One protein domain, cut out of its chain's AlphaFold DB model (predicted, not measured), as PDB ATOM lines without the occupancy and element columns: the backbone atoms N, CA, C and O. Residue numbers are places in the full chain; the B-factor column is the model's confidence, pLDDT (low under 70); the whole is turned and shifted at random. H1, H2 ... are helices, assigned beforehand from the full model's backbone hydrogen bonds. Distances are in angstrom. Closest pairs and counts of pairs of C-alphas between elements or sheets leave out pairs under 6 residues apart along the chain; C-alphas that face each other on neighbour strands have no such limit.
ATOM      1  N   ASP A  51     -32.840 -34.169   7.677       92.06
ATOM      2  CA  ASP A  51     -32.253 -32.965   7.083       92.06
ATOM      3  C   ASP A  51     -33.101 -31.756   7.504       92.06
ATOM      4  O   ASP A  51     -34.286 -31.675   7.169       92.06
ATOM      5  N   LEU A  52     -32.531 -30.849   8.302       95.31
ATOM      6  CA  LEU A  52     -33.260 -29.696   8.829       95.31
ATOM      7  C   LEU A  52     -33.314 -28.578   7.788       95.31
ATOM      8  O   LEU A  52     -32.289 -28.004   7.419       95.31
ATOM      9  N   SER A  53     -34.512 -28.186   7.360       96.62
ATOM     10  CA  SER A  53     -34.654 -27.041   6.463       96.62
ATOM     11  C   SER A  53     -34.296 -25.729   7.174       96.62
ATOM     12  O   SER A  53     -34.329 -25.614   8.400       96.62
ATOM     13  N   LYS A  54     -34.068 -24.656   6.405       96.69
ATOM     14  CA  LYS A  54     -33.896 -23.305   6.972       96.69
ATOM     15  C   LYS A  54     -35.068 -22.891   7.876       96.69
ATOM     16  O   LYS A  54     -34.854 -22.189   8.860       96.69
ATOM     17  N   LYS A  55     -36.298 -23.311   7.552       97.50
ATOM     18  CA  LYS A  55     -37.477 -23.036   8.388       97.50
ATOM     19  C   LYS A  55     -37.404 -23.786   9.717       97.50
ATOM     20  O   LYS A  55     -37.768 -23.210  10.736       97.50
ATOM     21  N   ASP A  56     -36.900 -25.019   9.715       97.06
ATOM     22  CA  ASP A  56     -36.704 -25.799  10.940       97.06
ATOM     23  C   ASP A  56     -35.636 -25.167  11.832       97.06
ATOM     24  O   ASP A  56     -35.873 -25.009  13.024       97.06
ATOM     25  N   LEU A  57     -34.516 -24.715  11.259       97.25
ATOM     26  CA  LEU A  57     -33.465 -24.018  12.011       97.25
ATOM     27  C   LEU A  57     -33.967 -22.711  12.643       97.25
ATOM     28  O   LEU A  57     -33.660 -22.422  13.798       97.25
ATOM     29  N   ILE A  58     -34.778 -21.938  11.910       97.06
ATOM     30  CA  ILE A  58     -35.426 -20.735  12.451       97.06
ATOM     31  C   ILE A  58     -36.385 -21.107  13.585       97.06
ATOM     32  O   ILE A  58     -36.348 -20.458  14.625       97.06
ATOM     33  N   ARG A  59     -37.210 -22.149  13.412       97.19
ATOM     34  CA  ARG A  59     -38.130 -22.621  14.456       97.19
ATOM     35  C   ARG A  59     -37.368 -23.028  15.717       97.19
ATOM     36  O   ARG A  59     -37.694 -22.529  16.780       97.19
ATOM     37  N   ILE A  60     -36.329 -23.853  15.587       95.69
ATOM     38  CA  ILE A  60     -35.455 -24.274  16.695       95.69
ATOM     39  C   ILE A  60     -34.919 -23.052  17.450       95.69
ATOM     40  O   ILE A  60     -35.009 -22.988  18.671       95.69
ATOM     41  N   TRP A  61     -34.403 -22.046  16.738       96.00
ATOM     42  CA  TRP A  61     -33.907 -20.831  17.386       96.00
ATOM     43  C   TRP A  61     -35.012 -20.032  18.089       96.00
ATOM     44  O   TRP A  61     -34.806 -19.578  19.212       96.00
ATOM     45  N   VAL A  62     -36.190 -19.903  17.475       95.81
ATOM     46  CA  VAL A  62     -37.351 -19.252  18.100       95.81
ATOM     47  C   VAL A  62     -37.751 -19.966  19.392       95.81
ATOM     48  O   VAL A  62     -37.981 -19.283  20.385       95.81
ATOM     49  N   GLU A  63     -37.766 -21.301  19.419       94.88
ATOM     50  CA  GLU A  63     -38.062 -22.072  20.638       94.88
ATOM     51  C   GLU A  63     -37.021 -21.836  21.740       94.88
ATOM     52  O   GLU A  63     -37.363 -21.611  22.901       94.88
ATOM     53  N   ILE A  64     -35.734 -21.785  21.382       92.50
ATOM     54  CA  ILE A  64     -34.671 -21.436  22.336       92.50
ATOM     55  C   ILE A  64     -34.890 -20.030  22.908       92.50
ATOM     56  O   ILE A  64     -34.580 -19.793  24.073       92.50
ATOM     57  N   GLN A  65     -35.436 -19.092  22.128       92.00
ATOM     58  CA  GLN A  65     -35.709 -17.722  22.571       92.00
ATOM     59  C   GLN A  65     -37.032 -17.550  23.332       92.00
ATOM     60  O   GLN A  65     -37.160 -16.591  24.096       92.00
ATOM     61  N   SER A  66     -38.020 -18.422  23.133       88.69
ATOM     62  CA  SER A  66     -39.414 -18.179  23.529       88.69
ATOM     63  C   SER A  66     -39.757 -18.585  24.964       88.69
ATOM     64  O   SER A  66     -40.881 -18.329  25.392       88.69
ATOM     65  N   VAL A  67     -38.814 -19.162  25.723       82.06
ATOM     66  CA  VAL A  67     -39.066 -19.644  27.094       82.06
ATOM     67  C   VAL A  67     -39.703 -18.530  27.946       82.06
ATOM     68  O   VAL A  67     -39.054 -17.491  28.172       82.06
ATOM     69  N   PRO A  68     -40.972 -18.701  28.375       72.31
ATOM     70  CA  PRO A  68     -41.776 -17.622  28.928       72.31
ATOM     71  C   PRO A  68     -41.230 -17.146  30.274       72.31
ATOM     72  O   PRO A  68     -40.839 -17.931  31.132       72.31
ATOM     73  N   LYS A  69     -41.224 -15.821  30.462       66.44
ATOM     74  CA  LYS A  69     -40.763 -15.164  31.697       66.44
ATOM     75  C   LYS A  69     -41.809 -15.215  32.820       66.44
ATOM     76  O   LYS A  69     -41.454 -15.258  33.988       66.44
ATOM     77  N   LYS A  70     -43.094 -15.179  32.450       57.41
ATOM     78  CA  LYS A  70     -44.209 -14.780  33.327       57.41
ATOM     79  C   LYS A  70     -44.664 -15.817  34.355       57.41
ATOM     80  O   LYS A  70     -45.382 -15.442  35.268       57.41
ATOM     81  N   GLU A  71     -44.272 -17.078  34.216       51.22
ATOM     82  CA  GLU A  71     -44.717 -18.149  35.123       51.22
ATOM     83  C   GLU A  71     -43.670 -18.503  36.193       51.22
ATOM     84  O   GLU A  71     -43.959 -19.294  37.079       51.22
ATOM     85  N   LEU A  72     -42.466 -17.915  36.133       55.72
ATOM     86  CA  LEU A  72     -41.306 -18.329  36.940       55.72
ATOM     87  C   LEU A  72     -40.594 -17.148  37.628       55.72
ATOM     88  O   LEU A  72     -39.436 -17.261  38.024       55.72
ATOM     89  N   GLU A  73     -41.259 -15.994  37.765       53.00
ATOM     90  CA  GLU A  73     -40.674 -14.821  38.441       53.00
ATOM     91  C   GLU A  73     -40.428 -15.057  39.944       53.00
ATOM     92  O   GLU A  73     -39.601 -14.362  40.535       53.00
ATOM     93  N   GLU A  74     -41.079 -16.059  40.542       57.78
ATOM     94  CA  GLU A  74     -40.933 -16.404  41.962       57.78
ATOM     95  C   GLU A  74     -39.698 -17.285  42.241       57.78
ATOM     96  O   GLU A  74     -39.117 -17.184  43.322       57.78
ATOM     97  N   GLU A  75     -39.209 -18.053  41.255       71.62
ATOM     98  CA  GLU A  75     -38.068 -18.971  41.414       71.62
ATOM     99  C   GLU A  75     -37.078 -18.886  40.228       71.62
ATOM    100  O   GLU A  75     -37.182 -19.617  39.239       71.62
ATOM    101  N   PRO A  76     -36.056 -18.003  40.300       72.88
ATOM    102  CA  PRO A  76     -35.093 -17.797  39.213       72.88
ATOM    103  C   PRO A  76     -34.333 -19.057  38.773       72.88
ATOM    104  O   PRO A  76     -33.906 -19.139  37.622       72.88
ATOM    105  N   VAL A  77     -34.135 -20.020  39.679       77.56
ATOM    106  CA  VAL A  77     -33.445 -21.285  39.385       77.56
ATOM    107  C   VAL A  77     -34.266 -22.122  38.404       77.56
ATOM    108  O   VAL A  77     -33.728 -22.544  37.379       77.56
ATOM    109  N   ASP A  78     -35.568 -22.262  38.646       81.94
ATOM    110  CA  ASP A  78     -36.483 -23.015  37.787       81.94
ATOM    111  C   ASP A  78     -36.589 -22.402  36.392       81.94
ATOM    112  O   ASP A  78     -36.542 -23.116  35.387       81.94
ATOM    113  N   TYR A  79     -36.622 -21.067  36.304       85.06
ATOM    114  CA  TYR A  79     -36.567 -20.369  35.019       85.06
ATOM    115  C   TYR A  79     -35.326 -20.758  34.208       85.06
ATOM    116  O   TYR A  79     -35.432 -21.137  33.038       85.06
ATOM    117  N   TRP A  80     -34.137 -20.691  34.807       86.25
ATOM    118  CA  TRP A  80     -32.910 -20.992  34.074       86.25
ATOM    119  C   TRP A  80     -32.707 -22.478  33.808       86.25
ATOM    120  O   TRP A  80     -32.133 -22.819  32.772       86.25
ATOM    121  N   PHE A  81     -33.210 -23.349  34.681       86.31
ATOM    122  CA  PHE A  81     -33.282 -24.780  34.417       86.31
ATOM    123  C   PHE A  81     -34.163 -25.067  33.195       86.31
ATOM    124  O   PHE A  81     -33.751 -25.806  32.301       86.31
ATOM    125  N   MET A  82     -35.328 -24.421  33.089       88.12
ATOM    126  CA  MET A  82     -36.204 -24.552  31.924       88.12
ATOM    127  C   MET A  82     -35.562 -24.004  30.647       88.12
ATOM    128  O   MET A  82     -35.605 -24.670  29.612       88.12
ATOM    129  N   VAL A  83     -34.899 -22.843  30.715       89.94
ATOM    130  CA  VAL A  83     -34.109 -22.303  29.594       89.94
ATOM    131  C   VAL A  83     -33.035 -23.289  29.146       89.94
ATOM    132  O   VAL A  83     -32.895 -23.547  27.951       89.94
ATOM    133  N   TRP A  84     -32.274 -23.839  30.093       89.75
ATOM    134  CA  TRP A  84     -31.241 -24.826  29.801       89.75
ATOM    135  C   TRP A  84     -31.835 -26.082  29.163       89.75
ATOM    136  O   TRP A  84     -31.328 -26.527  28.138       89.75
ATOM    137  N   ARG A  85     -32.929 -26.613  29.717       90.19
ATOM    138  CA  ARG A  85     -33.599 -27.826  29.242       90.19
ATOM    139  C   ARG A  85     -34.118 -27.669  27.814       90.19
ATOM    140  O   ARG A  85     -33.825 -28.511  26.971       90.19
ATOM    141  N   VAL A  86     -34.860 -26.596  27.530       92.00
ATOM    142  CA  VAL A  86     -35.344 -26.299  26.169       92.00
ATOM    143  C   VAL A  86     -34.156 -26.120  25.228       92.00
ATOM    144  O   VAL A  86     -34.085 -26.775  24.193       92.00
ATOM    145  N   GLY A  87     -33.172 -25.313  25.634       92.88
ATOM    146  CA  GLY A  87     -31.943 -25.097  24.880       92.88
ATOM    147  C   GLY A  87     -31.207 -26.386  24.516       92.88
ATOM    148  O   GLY A  87     -30.790 -26.558  23.374       92.88
ATOM    149  N   TYR A  88     -31.079 -27.296  25.477       90.50
ATOM    150  CA  TYR A  88     -30.436 -28.591  25.314       90.50
ATOM    151  C   TYR A  88     -31.149 -29.452  24.270       90.50
ATOM    152  O   TYR A  88     -30.514 -29.870  23.303       90.50
ATOM    153  N   PHE A  89     -32.460 -29.672  24.420       92.62
ATOM    154  CA  PHE A  89     -33.216 -30.540  23.511       92.62
ATOM    155  C   PHE A  89     -33.328 -29.955  22.102       92.62
ATOM    156  O   PHE A  89     -33.239 -30.683  21.115       92.62
ATOM    157  N   GLU A  90     -33.493 -28.639  21.977       94.56
ATOM    158  CA  GLU A  90     -33.560 -27.980  20.672       94.56
ATOM    159  C   GLU A  90     -32.208 -28.004  19.944       94.56
ATOM    160  O   GLU A  90     -32.152 -28.258  18.737       94.56
ATOM    161  N   LEU A  91     -31.099 -27.815  20.663       93.69
ATOM    162  CA  LEU A  91     -29.758 -27.913  20.086       93.69
ATOM    163  C   LEU A  91     -29.374 -29.362  19.745       93.69
ATOM    164  O   LEU A  91     -28.686 -29.593  18.751       93.69
ATOM    165  N   GLU A  92     -29.846 -30.346  20.512       92.19
ATOM    166  CA  GLU A  92     -29.649 -31.770  20.224       92.19
ATOM    167  C   GLU A  92     -30.251 -32.169  18.870       92.19
ATOM    168  O   GLU A  92     -29.603 -32.884  18.109       92.19
ATOM    169  N   LYS A  93     -31.405 -31.606  18.486       93.94
ATOM    170  CA  LYS A  93     -31.979 -31.813  17.142       93.94
ATOM    171  C   LYS A  93     -31.021 -31.390  16.028       93.94
ATOM    172  O   LYS A  93     -30.958 -32.060  15.002       93.94
ATOM    173  N   ILE A  94     -30.267 -30.300  16.218       95.00
ATOM    174  CA  ILE A  94     -29.232 -29.872  15.263       95.00
ATOM    175  C   ILE A  94     -28.069 -30.868  15.256       95.00
ATOM    176  O   ILE A  94     -27.615 -31.262  14.183       95.00
ATOM    177  N   ILE A  95     -27.587 -31.280  16.430       92.69
ATOM    178  CA  ILE A  95     -26.442 -32.197  16.563       92.69
ATOM    179  C   ILE A  95     -26.737 -33.551  15.902       92.69
ATOM    180  O   ILE A  95     -25.886 -34.071  15.186       92.69
ATOM    181  N   CYS A  96     -27.949 -34.076  16.083       91.44
ATOM    182  CA  CYS A  96     -28.390 -35.361  15.538       91.44
ATOM    183  C   CYS A  96     -28.927 -35.278  14.094       91.44
ATOM    184  O   CYS A  96     -29.385 -36.285  13.553       91.44
ATOM    185  N   SER A  97     -28.911 -34.099  13.465       93.19
ATOM    186  CA  SER A  97     -29.366 -33.923  12.079       93.19
ATOM    187  C   SER A  97     -28.333 -34.411  11.059       93.19
ATOM    188  O   SER A  97     -27.127 -34.433  11.318       93.19
ATOM    189  N   SER A  98     -28.788 -34.754   9.850       92.69
ATOM    190  CA  SER A  98     -27.877 -35.112   8.751       92.69
ATOM    191  C   SER A  98     -27.051 -33.915   8.252       92.69
ATOM    192  O   SER A  98     -25.960 -34.106   7.712       92.69
ATOM    193  N   ASN A  99     -27.529 -32.689   8.494       94.62
ATOM    194  CA  ASN A  99     -26.926 -31.419   8.090       94.62
ATOM    195  C   ASN A  99     -26.432 -30.581   9.291       94.62
ATOM    196  O   ASN A  99     -26.555 -29.353   9.345       94.62
ATOM    197  N   VAL A 100     -25.815 -31.258  10.268       95.62
ATOM    198  CA  VAL A 100     -25.273 -30.656  11.503       95.62
ATOM    199  C   VAL A 100     -24.377 -29.435  11.258       95.62
ATOM    200  O   VAL A 100     -24.370 -28.494  12.051       95.62
ATOM    201  N   ARG A 101     -23.623 -29.406  10.152       97.31
ATOM    202  CA  ARG A 101     -22.712 -28.299   9.827       97.31
ATOM    203  C   ARG A 101     -23.486 -27.016   9.533       97.31
ATOM    204  O   ARG A 101     -23.157 -25.968  10.086       97.31
ATOM    205  N   GLU A 102     -24.510 -27.098   8.694       97.81
ATOM    206  CA  GLU A 102     -25.404 -25.998   8.342       97.81
ATOM    207  C   GLU A 102     -26.162 -25.502   9.575       97.81
ATOM    208  O   GLU A 102     -26.212 -24.293   9.825       97.81
ATOM    209  N   GLY A 103     -26.693 -26.429  10.377       97.62
ATOM    210  CA  GLY A 103     -27.435 -26.095  11.587       97.62
ATOM    211  C   GLY A 103     -26.579 -25.396  12.644       97.62
ATOM    212  O   GLY A 103     -26.972 -24.345  13.155       97.62
ATOM    213  N   LEU A 104     -25.375 -25.906  12.930       97.94
ATOM    214  CA  LEU A 104     -24.464 -25.272  13.889       97.94
ATOM    215  C   LEU A 104     -23.941 -23.923  13.385       97.94
ATOM    216  O   LEU A 104     -23.838 -22.988  14.176       97.94
ATOM    217  N   ASN A 105     -23.671 -23.781  12.083       98.38
ATOM    218  CA  ASN A 105     -23.302 -22.488  11.504       98.38
ATOM    219  C   ASN A 105     -24.422 -21.457  11.698       98.38
ATOM    220  O   ASN A 105     -24.177 -20.334  12.142       98.38
ATOM    221  N   PHE A 106     -25.670 -21.846  11.410       98.31
ATOM    222  CA  PHE A 106     -26.829 -20.988  11.633       98.31
ATOM    223  C   PHE A 106     -26.941 -20.581  13.103       98.31
ATOM    224  O   PHE A 106     -27.089 -19.389  13.381       98.31
ATOM    225  N   TYR A 107     -26.831 -21.542  14.022       97.75
ATOM    226  CA  TYR A 107     -26.933 -21.318  15.460       97.75
ATOM    227  C   TYR A 107     -25.841 -20.380  15.994       97.75
ATOM    228  O   TYR A 107     -26.148 -19.400  16.672       97.75
ATOM    229  N   VAL A 108     -24.567 -20.617  15.654       97.88
ATOM    230  CA  VAL A 108     -23.450 -19.736  16.051       97.88
ATOM    231  C   VAL A 108     -23.648 -18.329  15.489       97.88
ATOM    232  O   VAL A 108     -23.449 -17.346  16.199       97.88
ATOM    233  N   SER A 109     -24.158 -18.210  14.259       97.94
ATOM    234  CA  SER A 109     -24.439 -16.902  13.670       97.94
ATOM    235  C   SER A 109     -25.521 -16.101  14.406       97.94
ATOM    236  O   SER A 109     -25.667 -14.922  14.105       97.94
ATOM    237  N   GLN A 110     -26.313 -16.691  15.312       97.75
ATOM    238  CA  GLN A 110     -27.325 -15.944  16.075       97.75
ATOM    239  C   GLN A 110     -26.744 -15.172  17.263       97.75
ATOM    240  O   GLN A 110     -27.378 -14.229  17.739       97.75
ATOM    241  N   PHE A 111     -25.543 -15.534  17.718       97.31
ATOM    242  CA  PHE A 111     -24.899 -14.882  18.851       97.31
ATOM    243  C   PHE A 111     -24.651 -13.391  18.578       97.31
ATOM    244  O   PHE A 111     -24.068 -13.020  17.558       97.31
ATOM    245  N   GLY A 112     -25.097 -12.533  19.494       95.56
ATOM    246  CA  GLY A 112     -24.934 -11.082  19.442       95.56
ATOM    247  C   GLY A 112     -25.868 -10.348  18.475       95.56
ATOM    248  O   GLY A 112     -25.696  -9.145  18.292       95.56
ATOM    249  N   LYS A 113     -26.847 -11.024  17.852       95.31
ATOM    250  CA  LYS A 113     -27.769 -10.392  16.883       95.31
ATOM    251  C   LYS A 113     -28.946  -9.639  17.498       95.31
ATOM    252  O   LYS A 113     -29.555  -8.823  16.814       95.31
ATOM    253  N   THR A 114     -29.319  -9.972  18.731       91.94
ATOM    254  CA  THR A 114     -30.541  -9.460  19.368       91.94
ATOM    255  C   THR A 114     -30.202  -8.784  20.692       91.94
ATOM    256  O   THR A 114     -29.650  -7.687  20.689       91.94
ATOM    257  N   ASP A 115     -30.492  -9.428  21.816       92.62
ATOM    258  CA  ASP A 115     -30.336  -8.875  23.156       92.62
ATOM    259  C   ASP A 115     -29.487  -9.788  24.054       92.62
ATOM    260  O   ASP A 115     -29.163 -10.933  23.724       92.62
ATOM    261  N   SER A 116     -29.094  -9.271  25.222       92.94
ATOM    262  CA  SER A 116     -28.299 -10.031  26.190       92.94
ATOM    263  C   SER A 116     -29.001 -11.291  26.688       92.94
ATOM    264  O   SER A 116     -28.331 -12.272  26.996       92.94
ATOM    265  N   GLN A 117     -30.334 -11.284  26.780       91.31
ATOM    266  CA  GLN A 117     -31.093 -12.423  27.286       91.31
ATOM    267  C   GLN A 117     -31.058 -13.581  26.287       91.31
ATOM    268  O   GLN A 117     -30.795 -14.716  26.676       91.31
ATOM    269  N   SER A 118     -31.257 -13.291  25.005       92.50
ATOM    270  CA  SER A 118     -31.123 -14.227  23.893       92.50
ATOM    271  C   SER A 118     -29.715 -14.808  23.829       92.50
ATOM    272  O   SER A 118     -29.570 -16.021  23.690       92.50
ATOM    273  N   ASP A 119     -28.684 -13.989  24.043       94.38
ATOM    274  CA  ASP A 119     -27.308 -14.482  24.129       94.38
ATOM    275  C   ASP A 119     -27.084 -15.392  25.337       94.38
ATOM    276  O   ASP A 119     -26.352 -16.373  25.237       94.38
ATOM    277  N   THR A 120     -27.734 -15.139  26.477       91.81
ATOM    278  CA  THR A 120     -27.685 -16.074  27.611       91.81
ATOM    279  C   THR A 120     -28.426 -17.363  27.314       91.81
ATOM    280  O   THR A 120     -27.905 -18.420  27.642       91.81
ATOM    281  N   ARG A 121     -29.581 -17.336  26.647       91.94
ATOM    282  CA  ARG A 121     -30.267 -18.571  26.228       91.94
ATOM    283  C   ARG A 121     -29.402 -19.380  25.257       91.94
ATOM    284  O   ARG A 121     -29.229 -20.581  25.451       91.94
ATOM    285  N   TRP A 122     -28.757 -18.700  24.307       94.31
ATOM    286  CA  TRP A 122     -27.755 -19.285  23.414       94.31
ATOM    287  C   TRP A 122     -26.594 -19.925  24.198       94.31
ATOM    288  O   TRP A 122     -26.167 -21.053  23.933       94.31
ATOM    289  N   LEU A 123     -26.100 -19.219  25.213       92.38
ATOM    290  CA  LEU A 123     -25.004 -19.668  26.060       92.38
ATOM    291  C   LEU A 123     -25.373 -20.917  26.862       92.38
ATOM    292  O   LEU A 123     -24.579 -21.851  26.966       92.38
ATOM    293  N   MET A 124     -26.577 -20.924  27.431       89.62
ATOM    294  CA  MET A 124     -27.100 -21.994  28.273       89.62
ATOM    295  C   MET A 124     -27.298 -23.271  27.464       89.62
ATOM    296  O   MET A 124     -26.773 -24.311  27.859       89.62
ATOM    297  N   ALA A 125     -27.935 -23.172  26.295       90.94
ATOM    298  CA  ALA A 125     -28.107 -24.290  25.371       90.94
ATOM    299  C   ALA A 125     -26.758 -24.932  24.991       90.94
ATOM    300  O   ALA A 125     -26.590 -26.147  25.092       90.94
ATOM    301  N   ALA A 126     -25.755 -24.115  24.644       91.12
ATOM    302  CA  ALA A 126     -24.440 -24.607  24.227       91.12
ATOM    303  C   ALA A 126     -23.565 -25.139  25.382       91.12
ATOM    304  O   ALA A 126     -22.711 -26.005  25.163       91.12
ATOM    305  N   SER A 127     -23.743 -24.634  26.607       84.50
ATOM    306  CA  SER A 127     -22.871 -24.921  27.761       84.50
ATOM    307  C   SER A 127     -22.858 -26.372  28.234       84.50
ATOM    308  O   SER A 127     -21.930 -26.786  28.925       84.50
ATOM    309  N   SER A 128     -23.861 -27.155  27.850       71.50
ATOM    310  CA  SER A 128     -23.965 -28.571  28.199       71.50
ATOM    311  C   SER A 128     -22.933 -29.422  27.450       71.50
ATOM    312  O   SER A 128     -22.290 -30.285  28.055       71.50
ATOM    313  N   ARG A 129     -22.749 -29.158  26.146       77.31
ATOM    314  CA  ARG A 129     -22.027 -30.054  25.225       77.31
ATOM    315  C   ARG A 129     -21.026 -29.385  24.281       77.31
ATOM    316  O   ARG A 129     -20.079 -30.057  23.889       77.31
ATOM    317  N   LEU A 130     -21.166 -28.099  23.947       86.25
ATOM    318  CA  LEU A 130     -20.414 -27.491  22.836       86.25
ATOM    319  C   LEU A 130     -19.349 -26.457  23.233       86.25
ATOM    320  O   LEU A 130     -18.452 -26.209  22.433       86.25
ATOM    321  N   LEU A 131     -19.406 -25.856  24.428       81.94
ATOM    322  CA  LEU A 131     -18.505 -24.754  24.809       81.94
ATOM    323  C   LEU A 131     -17.137 -25.225  25.359       81.94
ATOM    324  O   LEU A 131     -17.077 -25.773  26.469       81.94
ATOM    325  N   PRO A 132     -16.007 -24.922  24.678       73.69
ATOM    326  CA  PRO A 132     -14.675 -25.338  25.133       73.69
ATOM    327  C   PRO A 132     -14.253 -24.736  26.476       73.69
ATOM    328  O   PRO A 132     -13.650 -25.405  27.323       73.69
ATOM    329  N   ALA A 133     -14.607 -23.470  26.690       69.38
ATOM    330  CA  ALA A 133     -14.263 -22.727  27.895       69.38
ATOM    331  C   ALA A 133     -14.976 -23.266  29.151       69.38
ATOM    332  O   ALA A 133     -14.451 -23.137  30.261       69.38
ATOM    333  N   ASP A 134     -16.120 -23.940  28.979       67.44
ATOM    334  CA  ASP A 134     -17.042 -24.233  30.077       67.44
ATOM    335  C   ASP A 134     -17.205 -25.705  30.406       67.44
ATOM    336  O   ASP A 134     -17.720 -25.982  31.477       67.44
ATOM    337  N   ILE A 135     -16.809 -26.644  29.542       66.44
ATOM    338  CA  ILE A 135     -17.175 -28.065  29.704       66.44
ATOM    339  C   ILE A 135     -16.003 -28.912  30.166       66.44
ATOM    340  O   ILE A 135     -16.115 -29.674  31.126       66.44
ATOM    341  N   SER A 136     -14.884 -28.803  29.461       72.38
ATOM    342  CA  SER A 136     -13.743 -29.688  29.635       72.38
ATOM    343  C   SER A 136     -12.469 -29.001  29.164       72.38
ATOM    344  O   SER A 136     -12.484 -28.053  28.382       72.38
ATOM    345  N   ILE A 137     -11.348 -29.492  29.671       79.00
ATOM    346  CA  ILE A 137     -10.004 -29.081  29.273       79.00
ATOM    347  C   ILE A 137      -9.664 -29.589  27.853       79.00
ATOM    348  O   ILE A 137      -8.848 -28.988  27.158       79.00
ATOM    349  N   ARG A 138     -10.304 -30.680  27.418       84.19
ATOM    350  CA  ARG A 138     -10.149 -31.334  26.107       84.19
ATOM    351  C   ARG A 138     -11.526 -31.668  25.511       84.19
ATOM    352  O   ARG A 138     -12.462 -31.813  26.302       84.19
ATOM    353  N   PRO A 139     -11.670 -31.810  24.185       83.19
ATOM    354  CA  PRO A 139     -12.929 -32.274  23.606       83.19
ATOM    355  C   PRO A 139     -13.309 -33.663  24.149       83.19
ATOM    356  O   PRO A 139     -12.465 -34.373  24.705       83.19
ATOM    357  N   LEU A 140     -14.585 -34.031  24.039       80.44
ATOM    358  CA  LEU A 140     -15.058 -35.360  24.433       80.44
ATOM    359  C   LEU A 140     -14.518 -36.381  23.427       80.44
ATOM    360  O   LEU A 140     -14.792 -36.282  22.238       80.44
ATOM    361  N   THR A 141     -13.714 -37.333  23.898       70.44
ATOM    362  CA  THR A 141     -13.040 -38.337  23.055       70.44
ATOM    363  C   THR A 141     -13.570 -39.749  23.295       70.44
ATOM    364  O   THR A 141     -12.873 -40.724  23.017       70.44
ATOM    365  N   ASP A 142     -14.760 -39.889  23.882       68.50
ATOM    366  CA  ASP A 142     -15.329 -41.209  24.128       68.50
ATOM    367  C   ASP A 142     -15.699 -41.846  22.786       68.50
ATOM    368  O   ASP A 142     -16.486 -41.301  22.019       68.50
ATOM    369  N   ALA A 143     -15.135 -43.026  22.506       54.22
ATOM    370  CA  ALA A 143     -15.237 -43.707  21.209       54.22
ATOM    371  C   ALA A 143     -16.680 -44.019  20.755       54.22
ATOM    372  O   ALA A 143     -16.895 -44.408  19.608       54.22
ATOM    373  N   LYS A 144     -17.664 -43.878  21.651       62.47
ATOM    374  CA  LYS A 144     -19.093 -44.075  21.374       62.47
ATOM    375  C   LYS A 144     -19.812 -42.799  20.917       62.47
ATOM    376  O   LYS A 144     -20.953 -42.905  20.490       62.47
ATOM    377  N   ASP A 145     -19.170 -41.631  20.983       72.75
ATOM    378  CA  ASP A 145     -19.812 -40.325  20.787       72.75
ATOM    379  C   ASP A 145     -19.080 -39.457  19.742       72.75
ATOM    380  O   ASP A 145     -18.711 -38.299  19.963       72.75
ATOM    381  N   ASN A 146     -18.838 -40.046  18.565       81.62
ATOM    382  CA  ASN A 146     -18.199 -39.351  17.443       81.62
ATOM    383  C   ASN A 146     -19.015 -38.138  16.960       81.62
ATOM    384  O   ASN A 146     -18.429 -37.159  16.490       81.62
ATOM    385  N   ASP A 147     -20.343 -38.178  17.090       85.00
ATOM    386  CA  ASP A 147     -21.217 -37.084  16.666       85.00
ATOM    387  C   ASP A 147     -21.087 -35.863  17.582       85.00
ATOM    388  O   ASP A 147     -20.967 -34.742  17.078       85.00
ATOM    389  N   SER A 148     -20.992 -36.046  18.906       86.25
ATOM    390  CA  SER A 148     -20.737 -34.916  19.807       86.25
ATOM    391  C   SER A 148     -19.338 -34.341  19.624       86.25
ATOM    392  O   SER A 148     -19.192 -33.118  19.627       86.25
ATOM    393  N   LEU A 149     -18.313 -35.175  19.405       89.50
ATOM    394  CA  LEU A 149     -16.970 -34.682  19.078       89.50
ATOM    395  C   LEU A 149     -16.996 -33.841  17.794       89.50
ATOM    396  O   LEU A 149     -16.492 -32.715  17.767       89.50
ATOM    397  N   LYS A 150     -17.633 -34.350  16.734       91.62
ATOM    398  CA  LYS A 150     -17.813 -33.617  15.476       91.62
ATOM    399  C   LYS A 150     -18.532 -32.289  15.717       91.62
ATOM    400  O   LYS A 150     -18.054 -31.255  15.252       91.62
ATOM    401  N   ALA A 151     -19.630 -32.286  16.469       93.62
ATOM    402  CA  ALA A 151     -20.374 -31.073  16.793       93.62
ATOM    403  C   ALA A 151     -19.533 -30.057  17.586       93.62
ATOM    404  O   ALA A 151     -19.555 -28.871  17.263       93.62
ATOM    405  N   GLN A 152     -18.739 -30.505  18.563       93.44
ATOM    406  CA  GLN A 152     -17.815 -29.655  19.323       93.44
ATOM    407  C   GLN A 152     -16.786 -28.967  18.423       93.44
ATOM    408  O   GLN A 152     -16.561 -27.760  18.540       93.44
ATOM    409  N   LEU A 153     -16.173 -29.720  17.507       94.75
ATOM    410  CA  LEU A 153     -15.170 -29.186  16.588       94.75
ATOM    411  C   LEU A 153     -15.787 -28.220  15.569       94.75
ATOM    412  O   LEU A 153     -15.211 -27.161  15.322       94.75
ATOM    413  N   LEU A 154     -16.971 -28.537  15.035       96.75
ATOM    414  CA  LEU A 154     -17.734 -27.650  14.150       96.75
ATOM    415  C   LEU A 154     -18.121 -26.346  14.852       96.75
ATOM    416  O   LEU A 154     -17.948 -25.261  14.302       96.75
ATOM    417  N   PHE A 155     -18.623 -26.439  16.080       97.12
ATOM    418  CA  PHE A 155     -19.013 -25.273  16.860       97.12
ATOM    419  C   PHE A 155     -17.817 -24.354  17.123       97.12
ATOM    420  O   PHE A 155     -17.896 -23.149  16.881       97.12
ATOM    421  N   ALA A 156     -16.684 -24.924  17.549       96.94
ATOM    422  CA  ALA A 156     -15.449 -24.177  17.756       96.94
ATOM    423  C   ALA A 156     -14.926 -23.552  16.450       96.94
ATOM    424  O   ALA A 156     -14.506 -22.398  16.460       96.94
ATOM    425  N   GLU A 157     -15.004 -24.265  15.320       98.06
ATOM    426  CA  GLU A 157     -14.653 -23.734  13.996       98.06
ATOM    427  C   GLU A 157     -15.461 -22.471  13.670       98.06
ATOM    428  O   GLU A 157     -14.890 -21.443  13.295       98.06
ATOM    429  N   PHE A 158     -16.786 -22.533  13.819       98.50
ATOM    430  CA  PHE A 158     -17.658 -21.401  13.517       98.50
ATOM    431  C   PHE A 158     -17.433 -20.226  14.468       98.50
ATOM    432  O   PHE A 158     -17.390 -19.087  14.004       98.50
ATOM    433  N   GLN A 159     -17.202 -20.483  15.759       97.94
ATOM    434  CA  GLN A 159     -16.837 -19.429  16.708       97.94
ATOM    435  C   GLN A 159     -15.516 -18.755  16.331       97.94
ATOM    436  O   GLN A 159     -15.449 -17.532  16.301       97.94
ATOM    437  N   VAL A 160     -14.473 -19.527  16.004       98.31
ATOM    438  CA  VAL A 160     -13.173 -18.975  15.587       98.31
ATOM    439  C   VAL A 160     -13.345 -18.077  14.365       98.31
ATOM    440  O   VAL A 160     -12.866 -16.945  14.361       98.31
ATOM    441  N   LYS A 161     -14.063 -18.553  13.342       98.50
ATOM    442  CA  LYS A 161     -14.343 -17.766  12.134       98.50
ATOM    443  C   LYS A 161     -15.070 -16.463  12.465       98.50
ATOM    444  O   LYS A 161     -14.626 -15.409  12.019       98.50
ATOM    445  N   GLN A 162     -16.129 -16.538  13.270       97.94
ATOM    446  CA  GLN A 162     -16.931 -15.382  13.662       97.94
ATOM    447  C   GLN A 162     -16.127 -14.375  14.498       97.94
ATOM    448  O   GLN A 162     -16.196 -13.177  14.251       97.94
ATOM    449  N   PHE A 163     -15.327 -14.834  15.461       98.06
ATOM    450  CA  PHE A 163     -14.524 -13.961  16.321       98.06
ATOM    451  C   PHE A 163     -13.410 -13.242  15.562       98.06
ATOM    452  O   PHE A 163     -13.136 -12.078  15.846       98.06
ATOM    453  N   LEU A 164     -12.796 -13.905  14.576       97.88
ATOM    454  CA  LEU A 164     -11.787 -13.276  13.724       97.88
ATOM    455  C   LEU A 164     -12.394 -12.242  12.763       97.88
ATOM    456  O   LEU A 164     -11.744 -11.239  12.477       97.88
ATOM    457  N   SER A 165     -13.622 -12.459  12.275       97.44
ATOM    458  CA  SER A 165     -14.314 -11.491  11.412       97.44
ATOM    459  C   SER A 165     -14.976 -10.351  12.188       97.44
ATOM    460  O   SER A 165     -15.073  -9.237  11.677       97.44
ATOM    461  N   GLU A 166     -15.427 -10.605  13.417       97.19
ATOM    462  CA  GLU A 166     -16.205  -9.672  14.234       97.19
ATOM    463  C   GLU A 166     -15.647  -9.580  15.671       97.19
ATOM    464  O   GLU A 166     -16.221 -10.144  16.607       97.19
ATOM    465  N   PRO A 167     -14.564  -8.808  15.905       95.75
ATOM    466  CA  PRO A 167     -13.903  -8.729  17.217       95.75
ATOM    467  C   PRO A 167     -14.813  -8.284  18.375       95.75
ATOM    468  O   PRO A 167     -14.583  -8.629  19.533       95.75
ATOM    469  N   LYS A 168     -15.889  -7.543  18.081       96.50
ATOM    470  CA  LYS A 168     -16.888  -7.146  19.087       96.50
ATOM    471  C   LYS A 168     -17.632  -8.352  19.676       96.50
ATOM    472  O   LYS A 168     -17.974  -8.326  20.857       96.50
ATOM    473  N   LEU A 169     -17.860  -9.402  18.884       97.25
ATOM    474  CA  LEU A 169     -18.488 -10.638  19.355       97.25
ATOM    475  C   LEU A 169     -17.538 -11.436  20.251       97.25
ATOM    476  O   LEU A 169     -17.984 -11.975  21.260       97.25
ATOM    477  N   LEU A 170     -16.231 -11.432  19.962       97.56
ATOM    478  CA  LEU A 170     -15.226 -12.004  20.861       97.56
ATOM    479  C   LEU A 170     -15.252 -11.321  22.233       97.56
ATOM    480  O   LEU A 170     -15.379 -12.007  23.243       97.56
ATOM    481  N   ALA A 171     -15.203  -9.985  22.273       96.25
ATOM    482  CA  ALA A 171     -15.243  -9.232  23.529       96.25
ATOM    483  C   ALA A 171     -16.532  -9.503  24.325       96.25
ATOM    484  O   ALA A 171     -16.500  -9.728  25.538       96.25
ATOM    485  N   ARG A 172     -17.676  -9.556  23.630       96.00
ATOM    486  CA  ARG A 172     -18.972  -9.891  24.230       96.00
ATOM    487  C   ARG A 172     -18.997 -11.311  24.798       96.00
ATOM    488  O   ARG A 172     -19.465 -11.509  25.916       96.00
ATOM    489  N   TYR A 173     -18.484 -12.295  24.060       96.38
ATOM    490  CA  TYR A 173     -18.410 -13.683  24.515       96.38
ATOM    491  C   TYR A 173     -17.421 -13.854  25.674       96.38
ATOM    492  O   TYR A 173     -17.731 -14.539  26.649       96.38
ATOM    493  N   TYR A 174     -16.271 -13.182  25.621       96.19
ATOM    494  CA  TYR A 174     -15.255 -13.203  26.670       96.19
ATOM    495  C   TYR A 174     -15.806 -12.762  28.029       96.19
ATOM    496  O   TYR A 174     -15.530 -13.421  29.032       96.19
ATOM    497  N   GLN A 175     -16.661 -11.734  28.070       95.00
ATOM    498  CA  GLN A 175     -17.328 -11.333  29.311       95.00
ATOM    499  C   GLN A 175     -18.085 -12.505  29.960       95.00
ATOM    500  O   GLN A 175     -17.985 -12.706  31.171       95.00
ATOM    501  N   SER A 176     -18.778 -13.325  29.164       93.44
ATOM    502  CA  SER A 176     -19.504 -14.496  29.670       93.44
ATOM    503  C   SER A 176     -18.574 -15.601  30.184       93.44
ATOM    504  O   SER A 176     -18.908 -16.305  31.141       93.44
ATOM    505  N   VAL A 177     -17.384 -15.734  29.587       93.12
ATOM    506  CA  VAL A 177     -16.346 -16.677  30.028       93.12
ATOM    507  C   VAL A 177     -15.765 -16.238  31.371       93.12
ATOM    508  O   VAL A 177     -15.627 -17.066  32.273       93.12
ATOM    509  N   VAL A 178     -15.471 -14.943  31.542       92.94
ATOM    510  CA  VAL A 178     -15.018 -14.412  32.836       92.94
ATOM    511  C   VAL A 178     -16.117 -14.530  33.884       92.94
ATOM    512  O   VAL A 178     -15.836 -14.960  35.001       92.94
ATOM    513  N   TRP A 179     -17.364 -14.206  33.529       91.19
ATOM    514  CA  TRP A 179     -18.509 -14.345  34.427       91.19
ATOM    515  C   TRP A 179     -18.616 -15.773  34.979       91.19
ATOM    516  O   TRP A 179     -18.774 -15.927  36.184       91.19
ATOM    517  N   ARG A 180     -18.414 -16.815  34.159       86.12
ATOM    518  CA  ARG A 180     -18.412 -18.221  34.616       86.12
ATOM    519  C   ARG A 180     -17.158 -18.676  35.354       86.12
ATOM    520  O   ARG A 180     -17.172 -19.753  35.937       86.12
ATOM    521  N   GLN A 181     -16.069 -17.908  35.320       82.94
ATOM    522  CA  GLN A 181     -14.826 -18.122  36.082       82.94
ATOM    523  C   GLN A 181     -14.094 -19.464  35.861       82.94
ATOM    524  O   GLN A 181     -13.005 -19.658  36.394       82.94
ATOM    525  N   ARG A 182     -14.620 -20.393  35.050       81.31
ATOM    526  CA  ARG A 182     -14.058 -21.745  34.907       81.31
ATOM    527  C   ARG A 182     -12.724 -21.744  34.168       81.31
ATOM    528  O   ARG A 182     -11.762 -22.342  34.638       81.31
ATOM    529  N   PRO A 296     -23.474 -12.051  32.571       90.50
ATOM    530  CA  PRO A 296     -22.773 -12.698  31.458       90.50
ATOM    531  C   PRO A 296     -22.511 -11.771  30.268       90.50
ATOM    532  O   PRO A 296     -21.491 -11.921  29.602       90.50
ATOM    533  N   PHE A 297     -23.395 -10.803  30.017       93.19
ATOM    534  CA  PHE A 297     -23.298  -9.883  28.884       93.19
ATOM    535  C   PHE A 297     -23.565  -8.428  29.307       93.19
ATOM    536  O   PHE A 297     -24.217  -8.201  30.333       93.19
ATOM    537  N   PRO A 298     -23.065  -7.429  28.549       87.50
ATOM    538  CA  PRO A 298     -23.397  -6.019  28.760       87.50
ATOM    539  C   PRO A 298     -24.903  -5.756  28.647       87.50
ATOM    540  O   PRO A 298     -25.583  -6.459  27.901       87.50
ATOM    541  N   GLN A 299     -25.380  -4.690  29.308       87.75
ATOM    542  CA  GLN A 299     -26.771  -4.205  29.215       87.75
ATOM    543  C   GLN A 299     -27.809  -5.267  29.619       87.75
ATOM    544  O   GLN A 299     -28.810  -5.474  28.947       87.75
ATOM    545  N   TRP A 300     -27.538  -5.983  30.712       89.50
ATOM    546  CA  TRP A 300     -28.409  -7.054  31.183       89.50
ATOM    547  C   TRP A 300     -29.769  -6.543  31.678       89.50
ATOM    548  O   TRP A 300     -29.832  -5.846  32.689       89.50
ATOM    549  N   GLU A 301     -30.847  -6.979  31.022       84.12
ATOM    550  CA  GLU A 301     -32.243  -6.662  31.388       84.12
ATOM    551  C   GLU A 301     -33.075  -7.910  31.773       84.12
ATOM    552  O   GLU A 301     -34.289  -7.843  31.976       84.12
ATOM    553  N   GLY A 302     -32.428  -9.076  31.889       79.81
ATOM    554  CA  GLY A 302     -33.082 -10.347  32.210       79.81
ATOM    555  C   GLY A 302     -33.229 -10.629  33.715       79.81
ATOM    556  O   GLY A 302     -32.699  -9.891  34.553       79.81
ATOM    557  N   PRO A 303     -33.891 -11.745  34.086       83.69
ATOM    558  CA  PRO A 303     -33.863 -12.272  35.452       83.69
ATOM    559  C   PRO A 303     -32.427 -12.430  35.960       83.69
ATOM    560  O   PRO A 303     -31.496 -12.549  35.162       83.69
ATOM    561  N   LYS A 304     -32.213 -12.453  37.281       84.56
ATOM    562  CA  LYS A 304     -30.876 -12.728  37.830       84.56
ATOM    563  C   LYS A 304     -30.374 -14.050  37.227       84.56
ATOM    564  O   LYS A 304     -31.098 -15.037  37.342       84.56
ATOM    565  N   PRO A 305     -29.205 -14.077  36.557       77.06
ATOM    566  CA  PRO A 305     -28.691 -15.304  35.979       77.06
ATOM    567  C   PRO A 305     -28.437 -16.321  37.099       77.06
ATOM    568  O   PRO A 305     -28.220 -15.928  38.253       77.06
ATOM    569  N   PRO A 306     -28.459 -17.614  36.767       71.88
ATOM    570  CA  PRO A 306     -28.210 -18.661  37.739       71.88
ATOM    571  C   PRO A 306     -26.795 -18.465  38.288       71.88
ATOM    572  O   PRO A 306     -25.901 -18.034  37.544       71.88
ATOM    573  N   PRO A 307     -26.567 -18.691  39.588       65.19
ATOM    574  CA  PRO A 307     -25.224 -18.576  40.119       65.19
ATOM    575  C   PRO A 307     -24.328 -19.625  39.449       65.19
ATOM    576  O   PRO A 307     -24.757 -20.687  39.005       65.19
ATOM    577  N   ILE A 308     -23.057 -19.264  39.335       62.66
ATOM    578  CA  ILE A 308     -22.052 -19.925  38.493       62.66
ATOM    579  C   ILE A 308     -21.832 -21.406  38.874       62.66
ATOM    580  O   ILE A 308     -21.313 -22.183  38.070       62.66
ATOM    581  N   ASP A 309     -22.249 -21.797  40.080       59.56
ATOM    582  CA  ASP A 309     -22.051 -23.123  40.656       59.56
ATOM    583  C   ASP A 309     -23.310 -24.022  40.649       59.56
ATOM    584  O   ASP A 309     -23.158 -25.217  40.879       59.56
ATOM    585  N   ASP A 310     -24.510 -23.509  40.331       45.19
ATOM    586  CA  ASP A 310     -25.789 -24.210  40.615       45.19
ATOM    587  C   ASP A 310     -26.258 -25.218  39.548       45.19
ATOM    588  O   ASP A 310     -27.226 -25.936  39.772       45.19
ATOM    589  N   PHE A 311     -25.583 -25.334  38.399       42.88
ATOM    590  CA  PHE A 311     -25.857 -26.416  37.426       42.88
ATOM    591  C   PHE A 311     -24.824 -27.541  37.474       42.88
ATOM    592  O   PHE A 311     -24.503 -28.143  36.443       42.88
ATOM    593  N   ARG A 312     -24.240 -27.759  38.652       45.47
ATOM    594  CA  ARG A 312     -23.284 -28.835  38.909       45.47
ATOM    595  C   ARG A 312     -23.970 -30.061  39.479       45.47
ATOM    596  O   ARG A 312     -24.788 -29.898  40.405       45.47
TER     597      ARG A 312
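AT A GLANCE: This is residues 51 to 182 and 296 to 312 of the 312 residues of an uncharacterized protein of Gimesia sp (UniProt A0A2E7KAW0). A helical hairpin, H1 and H2, covers one side of the domain and a corner of H6 and H7 makes the other side, with the shorter helices H3 and H4 between them. The printed part has 149 residues with seven named helices, H1 to H7 in chain order, and no named strand, an all-helix class with mostly crossed packing. It is compact, with a radius of gyration of the C-alphas of 14.9 A and spans of 41 by 31 by 30 A.

HOW THE PARTS SIT: H1, residues 54 to 66, touches H2, residues 76 to 95, at a shallow tilt of 11 degrees, opposite ways, closest at the C-alphas of Ile 64 and Gly 87, 5.2 A. H3, residues 100 to 108, touches H1 at a steep tilt of 43 degrees, closest at the C-alphas of Gly 103 and Leu 57, 6.4 A. H4, residues 116 to 127, touches the hub H2 at a steep tilt of 62 degrees, closest at the C-alphas of Ala 125 and Gly 87, 4.0 A. H5, residues 132 to 135, only just touches H7, residues 167 to 180, with 3 pairs of C-alphas within 8 A, the closest Ala 133 and Val 177, 6.7 A. H6, residues 146 to 165, touches H3, closest at the C-alphas of Phe 158 and Asn 105, 6.1 A. H6 and H7 only just touch, with 3 such pairs, only at the corner, where the C-alphas of Phe 163 and Leu 170 are closest, 5.0 A. Every O i to N i+4 pair is within hydrogen-bond range in H1, H3, H4 and H6, against 15 of 16 in H2 and 9 of 10 in H7; H5 is too short for one.

IN THESE COORDINATES: H1 begins at C-alpha 54 (-33.896, -23.305, 6.972). H2 is 28.2 A long, H6 28.8 A and H7 20.3 A, ending at C-alpha 180 (-18.412, -18.221, 34.616).

THE WHOLE: Residues 183 to 295 are cut out, with 13.0 A between C-alphas 182 and 296. No link is long. pLDDT is under 70 in residues 69 to 74, 133 to 135, 142 to 144 and 307 to 312.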